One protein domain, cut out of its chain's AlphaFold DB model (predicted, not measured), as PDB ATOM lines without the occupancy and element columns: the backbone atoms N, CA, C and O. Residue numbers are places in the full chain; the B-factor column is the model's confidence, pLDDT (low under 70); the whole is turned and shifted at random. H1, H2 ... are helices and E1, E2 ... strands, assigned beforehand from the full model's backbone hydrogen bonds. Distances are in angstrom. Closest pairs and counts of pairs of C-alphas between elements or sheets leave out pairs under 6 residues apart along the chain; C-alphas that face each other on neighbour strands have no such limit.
ATOM      1  N   SER A   3      -4.219  23.966  49.292       77.81
ATOM      2  CA  SER A   3      -4.315  23.925  50.753       77.81
ATOM      3  C   SER A   3      -5.721  24.337  51.174       77.81
ATOM      4  O   SER A   3      -6.234  25.337  50.671       77.81
ATOM      5  N   ILE A   4      -6.328  23.589  52.090       78.62
ATOM      6  CA  ILE A   4      -7.590  23.953  52.730       78.62
ATOM      7  C   ILE A   4      -7.286  24.623  54.055       78.62
ATOM      8  O   ILE A   4      -6.543  24.093  54.879       78.62
ATOM      9  N   VAL A   5      -7.883  25.793  54.246       83.44
ATOM     10  CA  VAL A   5      -7.761  26.581  55.468       83.44
ATOM     11  C   VAL A   5      -9.061  26.565  56.248       83.44
ATOM     12  O   VAL A   5     -10.145  26.459  55.664       83.44
ATOM     13  N   GLN A   6      -8.959  26.680  57.568       81.69
ATOM     14  CA  GLN A   6     -10.140  26.862  58.396       81.69
ATOM     15  C   GLN A   6     -10.803  28.208  58.067       81.69
ATOM     16  O   GLN A   6     -10.122  29.229  57.976       81.69
ATOM     17  N   PRO A   7     -12.134  28.265  57.916       80.56
ATOM     18  CA  PRO A   7     -12.817  29.534  57.707       80.56
ATOM     19  C   PRO A   7     -12.538  30.510  58.860       80.56
ATOM     20  O   PRO A   7     -12.806  30.203  60.019       80.56
ATOM     21  N   GLY A   8     -12.007  31.692  58.542       82.12
ATOM     22  CA  GLY A   8     -11.709  32.738  59.528       82.12
ATOM     23  C   GLY A   8     -10.322  32.660  60.171       82.12
ATOM     24  O   GLY A   8      -9.965  33.573  60.915       82.12
ATOM     25  N   THR A   9      -9.512  31.644  59.860       79.31
ATOM     26  CA  THR A   9      -8.093  31.600  60.237       79.31
ATOM     27  C   THR A   9      -7.237  31.275  59.008       79.31
ATOM     28  O   THR A   9      -7.713  30.737  58.014       79.31
ATOM     29  N   ASN A  10      -5.949  31.619  59.040       82.00
ATOM     30  CA  ASN A  10      -5.000  31.201  57.995       82.00
ATOM     31  C   ASN A  10      -4.376  29.830  58.311       82.00
ATOM     32  O   ASN A  10      -3.306  29.496  57.800       82.00
ATOM     33  N   GLU A  11      -5.009  29.053  59.189       84.62
ATOM     34  CA  GLU A  11      -4.520  27.745  59.594       84.62
ATOM     35  C   GLU A  11      -4.866  26.707  58.529       84.62
ATOM     36  O   GLU A  11      -6.024  26.567  58.129       84.62
ATOM     37  N   VAL A  12      -3.847  25.996  58.046       78.88
ATOM     38  CA  VAL A  12      -4.003  24.965  57.018       78.88
ATOM     39  C   VAL A  12      -4.406  23.660  57.690       78.88
ATOM     40  O   VAL A  12      -3.593  23.063  58.391       78.88
ATOM     41  N   ILE A  13      -5.637  23.222  57.436       80.56
ATOM     42  CA  ILE A  13      -6.188  21.965  57.954       80.56
ATOM     43  C   ILE A  13      -5.720  20.786  57.098       80.56
ATOM     44  O   ILE A  13      -5.440  19.722  57.632       80.56
ATOM     45  N   ASP A  14      -5.642  20.966  55.777       73.62
ATOM     46  CA  ASP A  14      -5.332  19.868  54.857       73.62
ATOM     47  C   ASP A  14      -4.642  20.370  53.579       73.62
ATOM     48  O   ASP A  14      -4.762  21.545  53.203       73.62
ATOM     49  N   ARG A  15      -3.889  19.500  52.903       73.31
ATOM     50  CA  ARG A  15      -3.161  19.811  51.672       73.31
ATOM     51  C   ARG A  15      -3.273  18.690  50.643       73.31
ATOM     52  O   ARG A  15      -2.857  17.563  50.872       73.31
ATOM     53  N   PHE A  16      -3.665  19.056  49.424       71.19
ATOM     54  CA  PHE A  16      -3.733  18.138  48.293       71.19
ATOM     55  C   PHE A  16      -2.595  18.366  47.290       71.19
ATOM     56  O   PHE A  16      -2.407  19.480  46.765       71.19
ATOM     57  N   PRO A  17      -1.841  17.309  46.944       63.59
ATOM     58  CA  PRO A  17      -0.881  17.370  45.858       63.59
ATOM     59  C   PRO A  17      -1.625  17.390  44.517       63.59
ATOM     60  O   PRO A  17      -2.121  16.375  44.036       63.59
ATOM     61  N   LEU A  18      -1.664  18.560  43.877       63.00
ATOM     62  CA  LEU A  18      -2.089  18.687  42.483       63.00
ATOM     63  C   LEU A  18      -1.015  18.043  41.599       63.00
ATOM     64  O   LEU A  18       0.031  18.651  41.362       63.00
ATOM     65  N   ARG A  19      -1.227  16.802  41.149       56.81
ATOM     66  CA  ARG A  19      -0.363  16.191  40.131       56.81
ATOM     67  C   ARG A  19      -0.817  16.661  38.752       56.81
ATOM     68  O   ARG A  19      -1.959  16.430  38.367       56.81
ATOM     69  N   PHE A  20       0.094  17.282  38.005       44.25
ATOM     70  CA  PHE A  20      -0.101  17.556  36.581       44.25
ATOM     71  C   PHE A  20      -0.382  16.235  35.845       44.25
ATOM     72  O   PHE A  20       0.431  15.314  35.913       44.25
ATOM     73  N   GLY A  21      -1.532  16.138  35.171       51.56
ATOM     74  CA  GLY A  21      -1.900  14.990  34.329       51.56
ATOM     75  C   GLY A  21      -3.098  14.158  34.801       51.56
ATOM     76  O   GLY A  21      -3.517  13.258  34.075       51.56
ATOM     77  N   VAL A  22      -3.687  14.446  35.967       51.31
ATOM     78  CA  VAL A  22      -4.989  13.872  36.346       51.31
ATOM     79  C   VAL A  22      -6.072  14.799  35.800       51.31
ATOM     80  O   VAL A  22      -6.277  15.880  36.337       51.31
ATOM     81  N   GLN A  23      -6.697  14.391  34.694       49.00
ATOM     82  CA  GLN A  23      -7.733  15.130  33.958       49.00
ATOM     83  C   GLN A  23      -8.677  15.920  34.892       49.00
ATOM     84  O   GLN A  23      -9.325  15.355  35.785       49.00
ATOM     85  N   ASP A  24      -8.741  17.229  34.639       54.69
ATOM     86  CA  ASP A  24      -9.150  18.318  35.541       54.69
ATOM     87  C   ASP A  24     -10.552  18.210  36.179       54.69
ATOM     88  O   ASP A  24     -10.826  18.857  37.189       54.69
ATOM     89  N   ALA A  25     -11.447  17.365  35.662       56.91
ATOM     90  CA  ALA A  25     -12.801  17.206  36.206       56.91
ATOM     91  C   ALA A  25     -12.855  16.355  37.491       56.91
ATOM     92  O   ALA A  25     -13.680  16.595  38.376       56.91
ATOM     93  N   SER A  26     -11.973  15.359  37.612       68.38
ATOM     94  CA  SER A  26     -11.987  14.418  38.746       68.38
ATOM     95  C   SER A  26     -11.524  15.068  40.052       68.38
ATOM     96  O   SER A  26     -12.053  14.775  41.125       68.38
ATOM     97  N   LEU A  27     -10.579  16.002  39.950       72.00
ATOM     98  CA  LEU A  27      -9.971  16.670  41.090       72.00
ATOM     99  C   LEU A  27     -10.912  17.722  41.692       72.00
ATOM    100  O   LEU A  27     -11.014  17.829  42.910       72.00
ATOM    101  N   TRP A  28     -11.669  18.437  40.853       74.88
ATOM    102  CA  TRP A  28     -12.698  19.363  41.329       74.88
ATOM    103  C   TRP A  28     -13.820  18.642  42.085       74.88
ATOM    104  O   TRP A  28     -14.180  19.054  43.184       74.88
ATOM    105  N   ASN A  29     -14.316  17.515  41.559       78.81
ATOM    106  CA  ASN A  29     -15.337  16.716  42.247       78.81
ATOM    107  C   ASN A  29     -14.841  16.169  43.598       78.81
ATOM    108  O   ASN A  29     -15.587  16.134  44.576       78.81
ATOM    109  N   TYR A  30     -13.564  15.789  43.671       76.00
ATOM    110  CA  TYR A  30     -12.917  15.368  44.912       76.00
ATOM    111  C   TYR A  30     -12.882  16.501  45.949       76.00
ATOM    112  O   TYR A  30     -13.283  16.299  47.094       76.00
ATOM    113  N   ILE A  31     -12.490  17.715  45.538       77.38
ATOM    114  CA  ILE A  31     -12.498  18.905  46.405       77.38
ATOM    115  C   ILE A  31     -13.918  19.221  46.885       77.38
ATOM    116  O   ILE A  31     -14.122  19.443  48.077       77.38
ATOM    117  N   CYS A  32     -14.911  19.214  45.989       81.75
ATOM    118  CA  CYS A  32     -16.306  19.447  46.364       81.75
ATOM    119  C   CYS A  32     -16.802  18.407  47.376       81.75
ATOM    120  O   CYS A  32     -17.439  18.776  48.359       81.75
ATOM    121  N   THR A  33     -16.466  17.131  47.172       82.19
ATOM    122  CA  THR A  33     -16.834  16.038  48.083       82.19
ATOM    123  C   THR A  33     -16.215  16.241  49.466       82.19
ATOM    124  O   THR A  33     -16.921  16.139  50.470       82.19
ATOM    125  N   TYR A  34     -14.932  16.612  49.529       80.69
ATOM    126  CA  TYR A  34     -14.264  16.950  50.785       80.69
ATOM    127  C   TYR A  34     -14.934  18.133  51.495       80.69
ATOM    128  O   TYR A  34     -15.207  18.067  52.689       80.69
ATOM    129  N   MET A  35     -15.231  19.217  50.774       81.56
ATOM    130  CA  MET A  35     -15.848  20.408  51.369       81.56
ATOM    131  C   MET A  35     -17.281  20.157  51.860       81.56
ATOM    132  O   MET A  35     -17.701  20.773  52.836       81.56
ATOM    133  N   GLN A  36     -18.036  19.277  51.196       84.50
ATOM    134  CA  GLN A  36     -19.440  19.004  51.527       84.50
ATOM    135  C   GLN A  36     -19.613  17.938  52.613       84.50
ATOM    136  O   GLN A  36     -20.507  18.056  53.448       84.50
ATOM    137  N   HIS A  37     -18.782  16.896  52.600       83.44
ATOM    138  CA  HIS A  37     -18.958  15.719  53.453       83.44
ATOM    139  C   HIS A  37     -17.767  15.452  54.388       83.44
ATOM    140  O   HIS A  37     -17.831  14.553  55.228       83.44
ATOM    141  N   GLY A  38     -16.701  16.248  54.283       77.56
ATOM    142  CA  GLY A  38     -15.498  16.128  55.098       77.56
ATOM    143  C   GLY A  38     -14.539  15.017  54.641       77.56
ATOM    144  O   GLY A  38     -14.791  14.321  53.654       77.56
ATOM    145  N   PRO A  39     -13.438  14.808  55.383       73.81
ATOM    146  CA  PRO A  39     -12.390  13.838  55.044       73.81
ATOM    147  C   PRO A  39     -12.881  12.385  55.013       73.81
ATOM    148  O   PRO A  39     -12.360  11.575  54.253       73.81
ATOM    149  N   CYS A  40     -13.914  12.048  55.794       73.12
ATOM    150  CA  CYS A  40     -14.450  10.684  55.874       73.12
ATOM    151  C   CYS A  40     -15.167  10.228  54.592       73.12
ATOM    152  O   CYS A  40     -15.406   9.036  54.420       73.12
ATOM    153  N   ALA A  41     -15.546  11.163  53.715       76.62
ATOM    154  CA  ALA A  41     -16.231  10.867  52.459       76.62
ATOM    155  C   ALA A  41     -15.274  10.630  51.286       76.62
ATOM    156  O   ALA A  41     -15.710  10.289  50.185       76.62
ATOM    157  N   LEU A  42     -13.975  10.829  51.508       71.75
ATOM    158  CA  LEU A  42     -12.968  10.569  50.499       71.75
ATOM    159  C   LEU A  42     -12.631   9.074  50.448       71.75
ATOM    160  O   LEU A  42     -12.635   8.402  51.482       71.75
ATOM    161  N   PRO A  43     -12.309   8.531  49.258       69.75
ATOM    162  CA  PRO A  43     -11.756   7.189  49.173       69.75
ATOM    163  C   PRO A  43     -10.474   7.119  50.019       69.75
ATOM    164  O   PRO A  43      -9.711   8.092  50.031       69.75
ATOM    165  N   PRO A  44     -10.226   5.994  50.715       67.00
ATOM    166  CA  PRO A  44      -9.037   5.844  51.541       67.00
ATOM    167  C   PRO A  44      -7.797   6.132  50.700       67.00
ATOM    168  O   PRO A  44      -7.673   5.635  49.575       67.00
ATOM    169  N   PHE A  45      -6.907   6.968  51.240       62.75
ATOM    170  CA  PHE A  45      -5.664   7.319  50.571       62.75
ATOM    171  C   PHE A  45      -4.917   6.020  50.267       62.75
ATOM    172  O   PHE A  45      -4.647   5.217  51.164       62.75
ATOM    173  N   THR A  46      -4.660   5.760  48.986       58.75
ATOM    174  CA  THR A  46      -3.908   4.575  48.597       58.75
ATOM    175  C   THR A  46      -2.504   4.675  49.176       58.75
ATOM    176  O   THR A  46      -1.938   5.763  49.291       58.75
ATOM    177  N   THR A  47      -1.989   3.520  49.595       58.88
ATOM    178  CA  THR A  47      -0.691   3.321  50.248       58.88
ATOM    179  C   THR A  47       0.396   4.272  49.738       58.88
ATOM    180  O   THR A  47       0.475   4.479  48.520       58.88
ATOM    181  N   PRO A  48       1.253   4.810  50.631       62.12
ATOM    182  CA  PRO A  48       2.331   5.707  50.241       62.12
ATOM    183  C   PRO A  48       3.115   5.109  49.075       62.12
ATOM    184  O   PRO A  48       3.468   3.928  49.086       62.12
ATOM    185  N   ARG A  49       3.343   5.918  48.037       66.62
ATOM    186  CA  ARG A  49       4.103   5.485  46.863       66.62
ATOM    187  C   ARG A  49       5.525   5.136  47.300       66.62
ATOM    188  O   ARG A  49       6.194   5.993  47.872       66.62
ATOM    189  N   ASP A  50       5.999   3.935  46.972       71.69
ATOM    190  CA  ASP A  50       7.391   3.554  47.228       71.69
ATOM    191  C   ASP A  50       8.322   4.464  46.411       71.69
ATOM    192  O   ASP A  50       8.208   4.580  45.186       71.69
ATOM    193  N   ALA A  51       9.254   5.126  47.097       71.62
ATOM    194  CA  ALA A  51      10.248   6.001  46.481       71.62
ATOM    195  C   ALA A  51      11.154   5.255  45.484       71.62
ATOM    196  O   ALA A  51      11.727   5.872  44.587       71.62
ATOM    197  N   ASN A  52      11.263   3.931  45.617       77.88
ATOM    198  CA  ASN A  52      12.035   3.061  44.737       77.88
ATOM    199  C   ASN A  52      11.201   2.473  43.584       77.88
ATOM    200  O   ASN A  52      11.753   1.772  42.731       77.88
ATOM    201  N   GLU A  53       9.896   2.759  43.520       79.81
ATOM    202  CA  GLU A  53       9.029   2.359  42.411       79.81
ATOM    203  C   GLU A  53       9.262   3.272  41.197       79.81
ATOM    204  O   GLU A  53       8.589   4.285  40.953       79.81
ATOM    205  N   VAL A  54      10.291   2.906  40.436       79.88
ATOM    206  CA  VAL A  54      10.759   3.624  39.252       79.88
ATOM    207  C   VAL A  54      10.224   2.970  37.982       79.88
ATOM    208  O   VAL A  54      10.194   1.747  37.847       79.88
ATOM    209  N   ALA A  55       9.806   3.795  37.022       80.56
ATOM    210  CA  ALA A  55       9.277   3.302  35.757       80.56
ATOM    211  C   ALA A  55      10.326   2.449  35.007       80.56
ATOM    212  O   ALA A  55      11.511   2.799  35.006       80.56
ATOM    213  N   PRO A  56       9.917   1.363  34.324       75.31
ATOM    214  CA  PRO A  56      10.847   0.379  33.760       75.31
ATOM    215  C   PRO A  56      11.804   0.958  32.709       75.31
ATOM    216  O   PRO A  56      12.909   0.440  32.552       75.31
ATOM    217  N   TYR A  57      11.398   2.037  32.035       82.69
ATOM    218  CA  TYR A  57      12.173   2.753  31.020       82.69
ATOM    219  C   TYR A  57      13.183   3.770  31.591       82.69
ATOM    220  O   TYR A  57      14.060   4.227  30.861       82.69
ATOM    221  N   ASN A  58      13.127   4.103  32.885       79.88
ATOM    222  CA  ASN A  58      14.060   5.046  33.513       79.88
ATOM    223  C   ASN A  58      15.326   4.330  34.011       79.88
ATOM    224  O   ASN A  58      15.503   4.096  35.207       79.88
ATOM    225  N   LEU A  59      16.222   3.992  33.079       82.06
ATOM    226  CA  LEU A  59      17.462   3.245  33.348       82.06
ATOM    227  C   LEU A  59      18.358   3.911  34.405       82.06
ATOM    228  O   LEU A  59      18.853   3.226  35.295       82.06
ATOM    229  N   PHE A  60      18.510   5.238  34.360       83.12
ATOM    230  CA  PHE A  60      19.327   5.982  35.328       83.12
ATOM    231  C   PHE A  60      18.842   5.799  36.770       83.12
ATOM    232  O   PHE A  60      19.644   5.556  37.665       83.12
ATOM    233  N   HIS A  61      17.527   5.835  36.992       77.44
ATOM    234  CA  HIS A  61      16.944   5.651  38.321       77.44
ATOM    235  C   HIS A  61      17.015   4.203  38.822       77.44
ATOM    236  O   HIS A  61      16.999   3.984  40.026       77.44
ATOM    237  N   ARG A  62      17.106   3.213  37.924       79.69
ATOM    238  CA  ARG A  62      17.276   1.797  38.300       79.69
ATOM    239  C   ARG A  62      18.715   1.442  38.660       79.69
ATOM    240  O   ARG A  62      18.922   0.507  39.427       79.69
ATOM    241  N   LEU A  63      19.677   2.136  38.054       82.88
ATOM    242  CA  LEU A  63      21.107   1.957  38.312       82.88
ATOM    243  C   LEU A  63      21.597   2.795  39.496       82.88
ATOM    244  O   LEU A  63      22.634   2.477  40.071       82.88
ATOM    245  N   ALA A  64      20.866   3.852  39.853       83.75
ATOM    246  CA  ALA A  64      21.120   4.619  41.060       83.75
ATOM    247  C   ALA A  64      20.907   3.762  42.318       83.75
ATOM    248  O   ALA A  64      20.083   2.842  42.342       83.75
ATOM    249  N   GLU A  65      21.641   4.084  43.380       80.94
ATOM    250  CA  GLU A  65      21.420   3.466  44.682       80.94
ATOM    251  C   GLU A  65      19.998   3.755  45.174       80.94
ATOM    252  O   GLU A  65      19.482   4.868  45.043       80.94
ATOM    253  N   LYS A  66      19.357   2.727  45.739       80.81
ATOM    254  CA  LYS A  66      18.018   2.860  46.313       80.81
ATOM    255  C   LYS A  66      18.041   3.871  47.448       80.81
ATOM    256  O   LYS A  66      18.907   3.805  48.322       80.81
ATOM    257  N   VAL A  67      17.041   4.744  47.468       79.50
ATOM    258  CA  VAL A  67      16.882   5.710  48.552       79.50
ATOM    259  C   VAL A  67      16.543   4.937  49.824       79.50
ATOM    260  O   VAL A  67      15.531   4.237  49.888       79.50
ATOM    261  N   LYS A  68      17.418   5.046  50.823       80.69
ATOM    262  CA  LYS A  68      17.212   4.533  52.179       80.69
ATOM    263  C   LYS A  68      17.176   5.720  53.124       80.69
ATOM    264  O   LYS A  68      18.222   6.273  53.461       80.69
ATOM    265  N   TRP A  69      15.976   6.124  53.517       78.38
ATOM    266  CA  TRP A  69      15.826   7.146  54.541       78.38
ATOM    267  C   TRP A  69      16.244   6.589  55.908       78.38
ATOM    268  O   TRP A  69      16.073   5.392  56.163       78.38
ATOM    269  N   PRO A  70      16.788   7.434  56.800       87.56
ATOM    270  CA  PRO A  70      16.885   7.107  58.214       87.56
ATOM    271  C   PRO A  70      15.508   6.692  58.756       87.56
ATOM    272  O   PRO A  70      14.504   7.311  58.385       87.56
ATOM    273  N   PRO A  71      15.435   5.667  59.620       83.44
ATOM    274  CA  PRO A  71      14.166   5.104  60.080       83.44
ATOM    275  C   PRO A  71      13.285   6.129  60.805       83.44
ATOM    276  O   PRO A  71      12.061   6.036  60.751       83.44
ATOM    277  N   GLU A  72      13.883   7.134  61.442       82.31
ATOM    278  CA  GLU A  72      13.164   8.237  62.077       82.31
ATOM    279  C   GLU A  72      12.407   9.096  61.050       82.31
ATOM    280  O   GLU A  72      11.243   9.433  61.266       82.31
ATOM    281  N   ILE A  73      13.036   9.389  59.907       77.25
ATOM    282  CA  ILE A  73      12.473  10.222  58.829       77.25
ATOM    283  C   ILE A  73      11.403   9.454  58.045       77.25
ATOM    284  O   ILE A  73      10.362  10.008  57.681       77.25
ATOM    285  N   ASP A  74      11.639   8.165  57.801       77.31
ATOM    286  CA  ASP A  74      10.673   7.291  57.128       77.31
ATOM    287  C   ASP A  74       9.386   7.145  57.960       77.31
ATOM    288  O   ASP A  74       8.266   7.208  57.438       77.31
ATOM    289  N   ARG A  75       9.542   7.055  59.289       73.62
ATOM    290  CA  ARG A  75       8.426   7.029  60.234       73.62
ATOM    291  C   ARG A  75       7.649   8.340  60.224       73.62
ATOM    292  O   ARG A  75       6.427   8.284  60.139       73.62
ATOM    293  N   GLU A  76       8.310   9.496  60.283       73.88
ATOM    294  CA  GLU A  76       7.637  10.803  60.202       73.88
ATOM    295  C   GLU A  76       6.824  10.932  58.904       73.88
ATOM    296  O   GLU A  76       5.646  11.275  58.942       73.88
ATOM    297  N   SER A  77       7.407  10.535  57.772       64.88
ATOM    298  CA  SER A  77       6.770  10.636  56.452       64.88
ATOM    299  C   SER A  77       5.553   9.718  56.285       64.88
ATOM    300  O   SER A  77       4.628  10.049  55.549       64.88
ATOM    301  N   THR A  78       5.551   8.563  56.958       64.50
ATOM    302  CA  THR A  78       4.471   7.563  56.865       64.50
ATOM    303  C   THR A  78       3.393   7.750  57.940       64.50
ATOM    304  O   THR A  78       2.293   7.220  57.806       64.50
ATOM    305  N   THR A  79       3.697   8.477  59.021       58.28
ATOM    306  CA  THR A  79       2.779   8.672  60.160       58.28
ATOM    307  C   THR A  79       2.248  10.094  60.301       58.28
ATOM    308  O   THR A  79       1.386  10.318  61.151       58.28
ATOM    309  N   ALA A  80       2.719  11.038  59.482       50.69
ATOM    310  CA  ALA A  80       2.133  12.367  59.409       50.69
ATOM    311  C   ALA A  80       0.695  12.281  58.844       50.69
ATOM    312  O   ALA A  80       0.519  11.712  57.761       50.69
TER     313      ALA A  80
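What this domain is: This is residues 3 to 80 of the 81 residues of an uncharacterized protein of Pseudomonas sp. URIL14HWK12:I9 (UniProt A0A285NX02). This is an open, loosely spread model: at one end the small hairpin of E1 and E2 has the longest helix, H1, nearby, and from H1 a long stretch with no named element, residues 38 to 58, runs out to the short helix H2 at the other end. Beyond H2 the printed part turns back through residues 64 to 70 into H3, like an open hook, and no helix touches another. The printed part has 78 residues, with two named strands and three named helices in the order E1, E2, H1, H2, H3; the sheet's order is E1, E2, antiparallel. The class is mixed, helices and strands, though only 35 residues, under half, are in named elements. The whole is only just loose, close to extended, with a radius of gyration of the C-alphas of 16.8 A and spans of 48 by 33 by 22 A.

How they stand to each other: Begin with the sheet, where E1, residues 3 to 5, and E2, residues 12 to 16, form a hairpin. They are antiparallel, with 157 degrees between their directions. Look at C-alphas 3 and 15, which face each other at 4.4 A. N 4 and O 14 are 2.8 A apart, within hydrogen-bond range, and so are N 13 and O 4, also at 2.8 A. Moving outward, H1, residues 25 to 37, is apart from E1. H2, residues 59 to 63, is apart from both strands and from H1. H3, residues 71 to 79, is apart from both strands, from H1 and from H2. In H1, H2 and H3 every O i to N i+4 pair is within hydrogen-bond range.

Where its parts are: Find C-alpha 3 at (-4.315, 23.925, 50.753), where E1 begins; it runs 6.4 A to Val 5. E2 runs 11.1 A from Val 12 to Phe 16. Go on to C-alpha 25 at (-12.801, 17.206, 36.206); from there H1 runs 18.4 A to His 37. H2 covers 6.3 A from Leu 59 to Leu 63. H3 starts at Pro 71 and runs 11.9 A to C-alpha 79 at (2.779, 8.672, 60.160).

The domain as a whole: The two C-alphas farthest apart are those of Gly 8 and Leu 63, 49.7 A. The printed part has no cut. The link from H1 to H2, 21 residues, is long; those from E1 to E2, E2 to H1 and H2 to H3 are short. Look at residues 20 to 26, of which 25 and 26 belong to H1, at 55 to 60, of which 59 and 60 belong to H2, and at 70 to 76, of which 71 to 76 belong to H3: these stretches stand free. The mean pLDDT of the printed part is 73.6, and it is under 70 at residues 17 to 26, 43 to 49 and 77 to 80.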